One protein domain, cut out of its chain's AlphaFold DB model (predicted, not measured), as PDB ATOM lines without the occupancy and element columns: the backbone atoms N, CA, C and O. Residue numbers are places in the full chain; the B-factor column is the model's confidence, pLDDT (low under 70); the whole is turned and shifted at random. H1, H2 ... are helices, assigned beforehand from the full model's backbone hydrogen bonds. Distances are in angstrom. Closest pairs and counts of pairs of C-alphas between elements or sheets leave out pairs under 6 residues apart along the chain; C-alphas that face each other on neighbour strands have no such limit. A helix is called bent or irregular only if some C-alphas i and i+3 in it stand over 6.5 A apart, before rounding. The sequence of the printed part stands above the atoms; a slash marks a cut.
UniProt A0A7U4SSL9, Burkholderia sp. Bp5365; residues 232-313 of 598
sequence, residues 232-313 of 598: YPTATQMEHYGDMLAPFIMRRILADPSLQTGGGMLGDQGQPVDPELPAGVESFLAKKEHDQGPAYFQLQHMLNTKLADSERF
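Overview. This is residues 232 to 313 of the 598 residues of a protein of Burkholderia sp. Bp5365 (UniProt A0A7U4SSL9). Short helices form two groups at opposite ends of the longest axis: H4 makes a corner with H5, with H6 beyond them at the far tip, and H1, H2 and H3 are at the other end. The long loop of residues 261 to 281 joins the two groups, and contacts between helices are few. The printed part has 82 residues with six named helices, H1 to H6 in chain order, and no named strand; its class is all helix. It is compact, with a radius of gyration of the C-alphas of 12.5 A and spans of 36 by 27 by 20 A.

Along the chain. H4, the longest helix, covers residues 282 to 292, 15.0 A from C-alpha 282 at (19.005, 30.581, 135.253) to C-alpha 292. H5 covers residues 294 to 300, 10.1 A, and H6 residues 309 to 312, 5.9 A, ending at C-alpha 312 at (3.621, 41.554, 115.712). H3 covers residues 257 to 260, 5.9 A, and H2 residues 247 to 255, 12.1 A. H1, residues 238 to 244, begins at C-alpha 238 at (24.187, 32.691, 116.231) and is 10.2 A long; it is irregular, with C-alphas 240 and 243 9.5 A apart.

Arrangement. H4 and H5 only just touch, only at the corner, with 3 pairs of C-alphas within 8 A, the closest being Glu 289 and Phe 297 at 5.3 A. Their lines stand at 73 degrees, only just about perpendicular. H5 and H6 are only just apart, the closest C-alphas 8.3 A from each other. H2 and H3 only just touch, only at the corner, with 3 pairs of C-alphas within 8 A, the closest being Ile 253 and Leu 259 at 6.3 A. H1 and H6 touch no helix. Every O i to N i+4 pair is within hydrogen-bond range in H2, H4 and H5, but 1 of 3 in H1, which has 2 of 4 O i to N i+3 pairs within range; H3 and H6 are too short for an O i to N i+4 pair.

Size, cuts and confidence. The two C-alphas farthest apart, of Ala 255 and Phe 313, are 37.9 A from each other. The printed part has no cut. The link from H3 to H4 is long, with 21 residues. The mean pLDDT of the printed part is 86.8, and residues 306 to 312 are under 70.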
ATOM      1  N   TYR A 232      23.890  32.325 126.511       96.69
ATOM      2  CA  TYR A 232      24.655  32.070 125.296       96.69
ATOM      3  C   TYR A 232      23.678  31.767 124.147       96.69
ATOM      4  O   TYR A 232      22.756  30.968 124.329       96.69
ATOM      5  N   PRO A 233      23.826  32.398 122.969       94.81
ATOM      6  CA  PRO A 233      22.973  32.084 121.832       94.81
ATOM      7  C   PRO A 233      23.121  30.621 121.415       94.81
ATOM      8  O   PRO A 233      24.235  30.096 121.353       94.81
ATOM      9  N   THR A 234      22.010  29.971 121.073       93.06
ATOM     10  CA  THR A 234      22.045  28.626 120.484       93.06
ATOM     11  C   THR A 234      22.677  28.656 119.089       93.06
ATOM     12  O   THR A 234      22.743  29.707 118.448       93.06
ATOM     13  N   ALA A 235      23.090  27.499 118.564       90.94
ATOM     14  CA  ALA A 235      23.690  27.403 117.228       90.94
ATOM     15  C   ALA A 235      22.814  28.021 116.119       90.94
ATOM     16  O   ALA A 235      23.334  28.654 115.205       90.94
ATOM     17  N   THR A 236      21.485  27.899 116.224       87.50
ATOM     18  CA  THR A 236      20.536  28.509 115.278       87.50
ATOM     19  C   THR A 236      20.390  30.015 115.477       87.50
ATOM     20  O   THR A 236      20.143  30.745 114.523       87.50
ATOM     21  N   GLN A 237      20.557  30.508 116.705       88.75
ATOM     22  CA  GLN A 237      20.465  31.931 117.021       88.75
ATOM     23  C   GLN A 237      21.733  32.705 116.639       88.75
ATOM     24  O   GLN A 237      21.635  33.908 116.411       88.75
ATOM     25  N   MET A 238      22.896  32.049 116.536       89.69
ATOM     26  CA  MET A 238      24.187  32.691 116.231       89.69
ATOM     27  C   MET A 238      24.154  33.563 114.966       89.69
ATOM     28  O   MET A 238      24.682  34.676 114.974       89.69
ATOM     29  N   GLU A 239      23.478  33.106 113.905       87.06
ATOM     30  CA  GLU A 239      23.348  33.851 112.641       87.06
ATOM     31  C   GLU A 239      22.660  35.215 112.831       87.06
ATOM     32  O   GLU A 239      22.926  36.177 112.108       87.06
ATOM     33  N   HIS A 240      21.798  35.346 113.842       85.69
ATOM     34  CA  HIS A 240      21.086  36.592 114.090       85.69
ATOM     35  C   HIS A 240      21.988  37.705 114.629       85.69
ATOM     36  O   HIS A 240      21.732  38.867 114.300       85.69
ATOM     37  N   TYR A 241      23.024  37.361 115.401       90.19
ATOM     38  CA  TYR A 241      23.937  38.326 116.022       90.19
ATOM     39  C   TYR A 241      25.056  38.773 115.075       90.19
ATOM     40  O   TYR A 241      25.446  39.943 115.106       90.19
ATOM     41  N   GLY A 242      25.563  37.865 114.234       87.31
ATOM     42  CA  GLY A 242      26.703  38.137 113.352       87.31
ATOM     43  C   GLY A 242      27.906  38.707 114.116       87.31
ATOM     44  O   GLY A 242      28.202  38.285 115.233       87.31
ATOM     45  N   ASP A 243      28.550  39.728 113.549       89.12
ATOM     46  CA  ASP A 243      29.753  40.367 114.113       89.12
ATOM     47  C   ASP A 243      29.481  41.280 115.324       89.12
ATOM     48  O   ASP A 243      30.403  41.894 115.877       89.12
ATOM     49  N   MET A 244      28.213  41.420 115.726       94.56
ATOM     50  CA  MET A 244      27.819  42.247 116.868       94.56
ATOM     51  C   MET A 244      27.867  41.479 118.191       94.56
ATOM     52  O   MET A 244      27.852  42.114 119.244       94.56
ATOM     53  N   LEU A 245      27.930  40.143 118.183       96.62
ATOM     54  CA  LEU A 245      28.102  39.386 119.427       96.62
ATOM     55  C   LEU A 245      29.431  39.775 120.085       96.62
ATOM     56  O   LEU A 245      30.459  39.866 119.410       96.62
ATOM     57  N   ALA A 246      29.427  40.015 121.399       97.12
ATOM     58  CA  ALA A 246      30.651  40.375 122.102       97.12
ATOM     59  C   ALA A 246      31.739  39.288 121.914       97.12
ATOM     60  O   ALA A 246      31.462  38.104 122.145       97.12
ATOM     61  N   PRO A 247      32.980  39.650 121.520       96.56
ATOM     62  CA  PRO A 247      34.058  38.687 121.297       96.56
ATOM     63  C   PRO A 247      34.340  37.785 122.499       96.56
ATOM     64  O   PRO A 247      34.703  36.627 122.324       96.56
ATOM     65  N   PHE A 248      34.147  38.282 123.718       96.44
ATOM     66  CA  PHE A 248      34.223  37.492 124.945       96.44
ATOM     67  C   PHE A 248      33.264  36.297 124.949       96.44
ATOM     68  O   PHE A 248      33.686  35.170 125.199       96.44
ATOM     69  N   ILE A 249      32.006  36.521 124.571       97.06
ATOM     70  CA  ILE A 249      30.973  35.482 124.486       97.06
ATOM     71  C   ILE A 249      31.324  34.473 123.395       97.06
ATOM     72  O   ILE A 249      31.280  33.268 123.629       97.06
ATOM     73  N   MET A 250      31.748  34.959 122.224       95.44
ATOM     74  CA  MET A 250      32.182  34.095 121.125       95.44
ATOM     75  C   MET A 250      33.374  33.217 121.527       95.44
ATOM     76  O   MET A 250      33.359  32.013 121.286       95.44
ATOM     77  N   ARG A 251      34.395  33.789 122.179       96.56
ATOM     78  CA  ARG A 251      35.569  33.039 122.655       96.56
ATOM     79  C   ARG A 251      35.176  31.930 123.630       96.56
ATOM     80  O   ARG A 251      35.714  30.834 123.523       96.56
ATOM     81  N   ARG A 252      34.222  32.188 124.529       96.69
ATOM     82  CA  ARG A 252      33.699  31.171 125.454       96.69
ATOM     83  C   ARG A 252      32.959  30.053 124.734       96.69
ATOM     84  O   ARG A 252      33.244  28.898 125.008       96.69
ATOM     85  N   ILE A 253      32.092  30.381 123.777       96.25
ATOM     86  CA  ILE A 253      31.382  29.378 122.967       96.25
ATOM     87  C   ILE A 253      32.364  28.510 122.170       96.25
ATOM     88  O   ILE A 253      32.196  27.299 122.089       96.25
ATOM     89  N   LEU A 254      33.402  29.112 121.584       95.12
ATOM     90  CA  LEU A 254      34.422  28.371 120.836       95.12
ATOM     91  C   LEU A 254      35.258  27.455 121.740       95.12
ATOM     92  O   LEU A 254      35.663  26.381 121.301       95.12
ATOM     93  N   ALA A 255      35.525  27.880 122.977       97.00
ATOM     94  CA  ALA A 255      36.240  27.076 123.964       97.00
ATOM     95  C   ALA A 255      35.369  25.945 124.536       97.00
ATOM     96  O   ALA A 255      35.868  24.842 124.750       97.00
ATOM     97  N   ASP A 256      34.080  26.210 124.755       96.12
ATOM     98  CA  ASP A 256      33.105  25.255 125.269       96.12
ATOM     99  C   ASP A 256      31.742  25.406 124.560       96.12
ATOM    100  O   ASP A 256      30.881  26.189 124.982       96.12
ATOM    101  N   PRO A 257      31.499  24.622 123.493       94.75
ATOM    102  CA  PRO A 257      30.220  24.630 122.786       94.75
ATOM    103  C   PRO A 257      29.030  24.158 123.633       94.75
ATOM    104  O   PRO A 257      27.883  24.428 123.269       94.75
ATOM    105  N   SER A 258      29.257  23.466 124.760       94.75
ATOM    106  CA  SER A 258      28.167  22.981 125.621       94.75
ATOM    107  C   SER A 258      27.379  24.123 126.271       94.75
ATOM    108  O   SER A 258      26.194  23.958 126.573       94.75
ATOM    109  N   LEU A 259      27.989  25.312 126.371       95.19
ATOM    110  CA  LEU A 259      27.358  26.548 126.835       95.19
ATOM    111  C   LEU A 259      26.130  26.942 126.006       95.19
ATOM    112  O   LEU A 259      25.262  27.652 126.503       95.19
ATOM    113  N   GLN A 260      26.017  26.474 124.760       95.12
ATOM    114  CA  GLN A 260      24.888  26.777 123.876       95.12
ATOM    115  C   GLN A 260      23.636  25.921 124.146       95.12
ATOM    116  O   GLN A 260      22.639  26.074 123.437       95.12
ATOM    117  N   THR A 261      23.666  25.045 125.157       91.62
ATOM    118  CA  THR A 261      22.548  24.174 125.573       91.62
ATOM    119  C   THR A 261      22.485  24.027 127.098       91.62
ATOM    120  O   THR A 261      23.481  24.259 127.779       91.62
ATOM    121  N   GLY A 262      21.348  23.593 127.652       86.44
ATOM    122  CA  GLY A 262      21.199  23.317 129.089       86.44
ATOM    123  C   GLY A 262      20.593  24.450 129.925       86.44
ATOM    124  O   GLY A 262      20.436  24.284 131.132       86.44
ATOM    125  N   GLY A 263      20.221  25.571 129.305       86.56
ATOM    126  CA  GLY A 263      19.372  26.608 129.896       86.56
ATOM    127  C   GLY A 263      17.958  26.611 129.307       86.56
ATOM    128  O   GLY A 263      17.634  25.849 128.394       86.56
ATOM    129  N   GLY A 264      17.096  27.490 129.816       83.75
ATOM    130  CA  GLY A 264      15.679  27.535 129.453       83.75
ATOM    131  C   GLY A 264      14.861  26.434 130.133       83.75
ATOM    132  O   GLY A 264      15.392  25.455 130.656       83.75
ATOM    133  N   MET A 265      13.531  26.572 130.123       74.56
ATOM    134  CA  MET A 265      12.635  25.640 130.833       74.56
ATOM    135  C   MET A 265      12.717  24.193 130.319       74.56
ATOM    136  O   MET A 265      12.430  23.262 131.067       74.56
ATOM    137  N   LEU A 266      13.094  24.010 129.049       81.31
ATOM    138  CA  LEU A 266      13.214  22.709 128.389       81.31
ATOM    139  C   LEU A 266      14.673  22.238 128.243       81.31
ATOM    140  O   LEU A 266      14.903  21.156 127.709       81.31
ATOM    141  N   GLY A 267      15.653  23.026 128.705       84.06
ATOM    142  CA  GLY A 267      17.083  22.733 128.534       84.06
ATOM    143  C   GLY A 267      17.602  22.905 127.099       84.06
ATOM    144  O   GLY A 267      18.719  22.485 126.795       84.06
ATOM    145  N   ASP A 268      16.804  23.497 126.209       85.44
ATOM    146  CA  ASP A 268      17.090  23.685 124.784       85.44
ATOM    147  C   ASP A 268      17.684  25.066 124.447       85.44
ATOM    148  O   ASP A 268      18.041  25.320 123.296       85.44
ATOM    149  N   GLN A 269      17.810  25.953 125.438       91.19
ATOM    150  CA  GLN A 269      18.484  27.247 125.311       91.19
ATOM    151  C   GLN A 269      19.915  27.167 125.855       91.19
ATOM    152  O   GLN A 269      20.279  26.223 126.556       91.19
ATOM    153  N   GLY A 270      20.741  28.171 125.554       93.94
ATOM    154  CA  GLY A 270      22.078  28.263 126.138       93.94
ATOM    155  C   GLY A 270      22.064  28.544 127.636       93.94
ATOM    156  O   GLY A 270      21.072  29.004 128.198       93.94
ATOM    157  N   GLN A 271      23.186  28.270 128.284       95.81
ATOM    158  CA  GLN A 271      23.391  28.546 129.701       95.81
ATOM    159  C   GLN A 271      23.465  30.061 129.947       95.81
ATOM    160  O   GLN A 271      23.701  30.833 129.008       95.81
ATOM    161  N   PRO A 272      23.273  30.525 131.189       95.88
ATOM    162  CA  PRO A 272      23.415  31.938 131.488       95.88
ATOM    163  C   PRO A 272      24.837  32.465 131.283       95.88
ATOM    164  O   PRO A 272      25.817  31.800 131.612       95.88
ATOM    165  N   VAL A 273      24.938  33.686 130.756       96.06
ATOM    166  CA  VAL A 273      26.225  34.340 130.461       96.06
ATOM    167  C   VAL A 273      26.904  34.871 131.719       96.06
ATOM    168  O   VAL A 273      28.124  34.770 131.838       96.06
ATOM    169  N   ASP A 274      26.114  35.418 132.644       94.62
ATOM    170  CA  ASP A 274      26.595  36.026 133.885       94.62
ATOM    171  C   ASP A 274      25.845  35.454 135.105       94.62
ATOM    172  O   ASP A 274      24.912  36.083 135.617       94.62
ATOM    173  N   PRO A 275      26.196  34.234 135.547       91.88
ATOM    174  CA  PRO A 275      25.533  33.583 136.673       91.88
ATOM    175  C   PRO A 275      25.877  34.210 138.035       91.88
ATOM    176  O   PRO A 275      25.238  33.866 139.028       91.88
ATOM    177  N   GLU A 276      26.865  35.110 138.105       88.88
ATOM    178  CA  GLU A 276      27.266  35.799 139.341       88.88
ATOM    179  C   GLU A 276      26.264  36.892 139.729       88.88
ATOM    180  O   GLU A 276      26.049  37.172 140.910       88.88
ATOM    181  N   LEU A 277      25.593  37.481 138.736       88.19
ATOM    182  CA  LEU A 277      24.542  38.462 138.963       88.19
ATOM    183  C   LEU A 277      23.185  37.779 139.171       88.19
ATOM    184  O   LEU A 277      22.779  36.960 138.345       88.19
ATOM    185  N   PRO A 278      22.366  38.215 140.152       85.00
ATOM    186  CA  PRO A 278      21.007  37.694 140.328       85.00
ATOM    187  C   PRO A 278      20.161  37.757 139.048       85.00
ATOM    188  O   PRO A 278      19.325  36.894 138.793       85.00
ATOM    189  N   ALA A 279      20.383  38.782 138.217       83.06
ATOM    190  CA  ALA A 279      19.667  38.969 136.961       83.06
ATOM    191  C   ALA A 279      20.015  37.934 135.879       83.06
ATOM    192  O   ALA A 279      19.176  37.743 134.993       83.06
ATOM    193  N   GLY A 280      21.197  37.315 135.964       82.50
ATOM    194  CA  GLY A 280      21.731  36.322 135.037       82.50
ATOM    195  C   GLY A 280      21.796  34.906 135.615       82.50
ATOM    196  O   GLY A 280      22.372  34.032 134.991       82.50
ATOM    197  N   VAL A 281      21.172  34.625 136.762       90.31
ATOM    198  CA  VAL A 281      20.975  33.241 137.226       90.31
ATOM    199  C   VAL A 281      19.834  32.585 136.439       90.31
ATOM    200  O   VAL A 281      18.790  33.202 136.213       90.31
ATOM    201  N   GLU A 282      19.984  31.305 136.082       91.12
ATOM    202  CA  GLU A 282      19.005  30.581 135.253       91.12
ATOM    203  C   GLU A 282      17.588  30.592 135.844       91.12
ATOM    204  O   GLU A 282      16.621  30.805 135.121       91.12
ATOM    205  N   SER A 283      17.442  30.453 137.164       89.25
ATOM    206  CA  SER A 283      16.129  30.493 137.826       89.25
ATOM    207  C   SER A 283      15.406  31.834 137.646       89.25
ATOM    208  O   SER A 283      14.184  31.866 137.481       89.25
ATOM    209  N   PHE A 284      16.143  32.949 137.630       89.81
ATOM    210  CA  PHE A 284      15.584  34.277 137.381       89.81
ATOM    211  C   PHE A 284      15.296  34.505 135.900       89.81
ATOM    212  O   PHE A 284      14.264  35.093 135.574       89.81
ATOM    213  N   LEU A 285      16.169  34.034 135.006       90.62
ATOM    214  CA  LEU A 285      15.945  34.103 133.563       90.62
ATOM    215  C   LEU A 285      14.716  33.281 133.153       90.62
ATOM    216  O   LEU A 285      13.847  33.811 132.471       90.62
ATOM    217  N   ALA A 286      14.571  32.057 133.662       87.75
ATOM    218  CA  ALA A 286      13.401  31.213 133.431       87.75
ATOM    219  C   ALA A 286      12.113  31.846 133.984       87.75
ATOM    220  O   ALA A 286      11.079  31.832 133.319       87.75
ATOM    221  N   LYS A 287      12.167  32.469 135.172       86.69
ATOM    222  CA  LYS A 287      11.017  33.197 135.731       86.69
ATOM    223  C   LYS A 287      10.609  34.385 134.856       86.69
ATOM    224  O   LYS A 287       9.419  34.584 134.633       86.69
ATOM    225  N   LYS A 288      11.577  35.165 134.362       87.19
ATOM    226  CA  LYS A 288      11.326  36.293 133.449       87.19
ATOM    227  C   LYS A 288      10.751  35.815 132.120       87.19
ATOM    228  O   LYS A 288       9.805  36.415 131.633       87.19
ATOM    229  N   GLU A 289      11.293  34.739 131.558       86.62
ATOM    230  CA  GLU A 289      10.807  34.138 130.315       86.62
ATOM    231  C   GLU A 289       9.359  33.658 130.440       86.62
ATOM    232  O   GLU A 289       8.543  33.930 129.562       86.62
ATOM    233  N   HIS A 290       9.019  33.019 131.561       80.06
ATOM    234  CA  HIS A 290       7.654  32.594 131.849       80.06
ATOM    235  C   HIS A 290       6.691  33.780 132.028       80.06
ATOM    236  O   HIS A 290       5.570  33.742 131.533       80.06
ATOM    237  N   ASP A 291       7.104  34.821 132.753       80.25
ATOM    238  CA  ASP A 291       6.261  35.989 133.051       80.25
ATOM    239  C   ASP A 291       6.041  36.892 131.827       80.25
ATOM    240  O   ASP A 291       4.934  37.356 131.567       80.25
ATOM    241  N   GLN A 292       7.097  37.125 131.047       82.69
ATOM    242  CA  GLN A 292       7.089  38.064 129.924       82.69
ATOM    243  C   GLN A 292       6.725  37.405 128.588       82.69
ATOM    244  O   GLN A 292       6.395  38.095 127.621       82.69
ATOM    245  N   GLY A 293       6.815  36.079 128.517       79.38
ATOM    246  CA  GLY A 293       6.679  35.314 127.290       79.38
ATOM    247  C   GLY A 293       7.958  35.297 126.437       79.38
ATOM    248  O   GLY A 293       8.832  36.168 126.550       79.38
ATOM    249  N   PRO A 294       8.069  34.315 125.524       78.69
ATOM    250  CA  PRO A 294       9.296  34.042 124.779       78.69
ATOM    251  C   PRO A 294       9.704  35.194 123.853       78.69
ATOM    252  O   PRO A 294      10.884  35.523 123.767       78.69
ATOM    253  N   ALA A 295       8.752  35.863 123.193       77.88
ATOM    254  CA  ALA A 295       9.054  36.967 122.278       77.88
ATOM    255  C   ALA A 295       9.655  38.184 123.002       77.88
ATOM    256  O   ALA A 295      10.645  38.760 122.548       77.88
ATOM    257  N   TYR A 296       9.085  38.565 124.148       81.12
ATOM    258  CA  TYR A 296       9.587  39.696 124.927       81.12
ATOM    259  C   TYR A 296      10.919  39.361 125.605       81.12
ATOM    260  O   TYR A 296      11.830  40.193 125.620       81.12
ATOM    261  N   PHE A 297      11.079  38.120 126.078       87.44
ATOM    262  CA  PHE A 297      12.350  37.631 126.604       87.44
ATOM    263  C   PHE A 297      13.461  37.673 125.545       87.44
ATOM    264  O   PHE A 297      14.557  38.175 125.810       87.44
ATOM    265  N   GLN A 298      13.175  37.224 124.318       87.94
ATOM    266  CA  GLN A 298      14.126  37.302 123.207       87.94
ATOM    267  C   GLN A 298      14.560  38.748 122.925       87.94
ATOM    268  O   GLN A 298      15.745  39.017 122.721       87.94
ATOM    269  N   LEU A 299      13.627  39.698 122.994       87.38
ATOM    270  CA  LEU A 299      13.915  41.109 122.754       87.38
ATOM    271  C   LEU A 299      14.729  41.765 123.888       87.38
ATOM    272  O   LEU A 299      15.695  42.470 123.611       87.38
ATOM    273  N   GLN A 300      14.358  41.556 125.158       88.94
ATOM    274  CA  GLN A 300      14.948  42.277 126.302       88.94
ATOM    275  C   GLN A 300      16.150  41.580 126.952       88.94
ATOM    276  O   GLN A 300      16.990  42.248 127.561       88.94
ATOM    277  N   HIS A 301      16.217  40.250 126.869       92.38
ATOM    278  CA  HIS A 301      17.236  39.439 127.540       92.38
ATOM    279  C   HIS A 301      18.183  38.772 126.550       92.38
ATOM    280  O   HIS A 301      19.391  38.820 126.758       92.38
ATOM    281  N   MET A 302      17.677  38.233 125.437       93.12
ATOM    282  CA  MET A 302      18.552  37.748 124.359       93.12
ATOM    283  C   MET A 302      19.000  38.866 123.416       93.12
ATOM    284  O   MET A 302      19.950  38.671 122.662       93.12
ATOM    285  N   LEU A 303      18.369  40.045 123.483       92.69
ATOM    286  CA  LEU A 303      18.715  41.234 122.695       92.69
ATOM    287  C   LEU A 303      18.646  40.984 121.184       92.69
ATOM    288  O   LEU A 303      19.374  41.602 120.407       92.69
ATOM    289  N   ASN A 304      17.771  40.063 120.783       84.81
ATOM    290  CA  ASN A 304      17.572  39.670 119.402       84.81
ATOM    291  C   ASN A 304      16.252  40.244 118.885       84.81
ATOM    292  O   ASN A 304      15.167  39.894 119.348       84.81
ATOM    293  N   THR A 305      16.349  41.116 117.887       78.38
ATOM    294  CA  THR A 305      15.197  41.760 117.251       78.38
ATOM    295  C   THR A 305      14.551  40.897 116.164       78.38
ATOM    296  O   THR A 305      13.387  41.113 115.849       78.38
ATOM    297  N   LYS A 306      15.245  39.887 115.618       69.88
ATOM    298  CA  LYS A 306      14.795  39.120 114.439       69.88
ATOM    299  C   LYS A 306      13.763  38.023 114.741       69.88
ATOM    300  O   LYS A 306      13.045  37.616 113.837       69.88
ATOM    301  N   LEU A 307      13.682  37.536 115.983       57.88
ATOM    302  CA  LEU A 307      12.859  36.367 116.348       57.88
ATOM    303  C   LEU A 307      11.431  36.693 116.827       57.88
ATOM    304  O   LEU A 307      10.603  35.790 116.894       57.88
ATOM    305  N   ALA A 308      11.100  37.953 117.123       55.41
ATOM    306  CA  ALA A 308       9.788  38.338 117.676       55.41
ATOM    307  C   ALA A 308       8.675  38.516 116.608       55.41
ATOM    308  O   ALA A 308       7.672  39.196 116.827       55.41
ATOM    309  N   ASP A 309       8.871  37.932 115.429       52.81
ATOM    310  CA  ASP A 309       8.277  38.359 114.162       52.81
ATOM    311  C   ASP A 309       6.845  37.828 113.907       52.81
ATOM    312  O   ASP A 309       6.052  38.485 113.236       52.81
ATOM    313  N   SER A 310       6.454  36.671 114.460       51.22
ATOM    314  CA  SER A 310       5.185  36.020 114.073       51.22
ATOM    315  C   SER A 310       3.908  36.635 114.627       51.22
ATOM    316  O   SER A 310       2.872  36.496 113.983       51.22
ATOM    317  N   GLU A 311       3.957  37.302 115.779       53.97
ATOM    318  CA  GLU A 311       2.751  37.861 116.412       53.97
ATOM    319  C   GLU A 311       2.563  39.359 116.137       53.97
ATOM    320  O   GLU A 311       1.432  39.852 116.142       53.97
ATOM    321  N   ARG A 312       3.658  40.093 115.880       69.94
ATOM    322  CA  ARG A 312       3.621  41.554 115.712       69.94
ATOM    323  C   ARG A 312       3.199  41.987 114.310       69.94
ATOM    324  O   ARG A 312       2.429  42.939 114.197       69.94
ATOM    325  N   PHE A 313       3.711  41.317 113.276       82.81
ATOM    326  CA  PHE A 313       3.421  41.626 111.875       82.81
ATOM    327  C   PHE A 313       2.463  40.566 111.306       82.81
ATOM    328  O   PHE A 313       2.904  39.480 110.919       82.81
TER     329      PHE A 313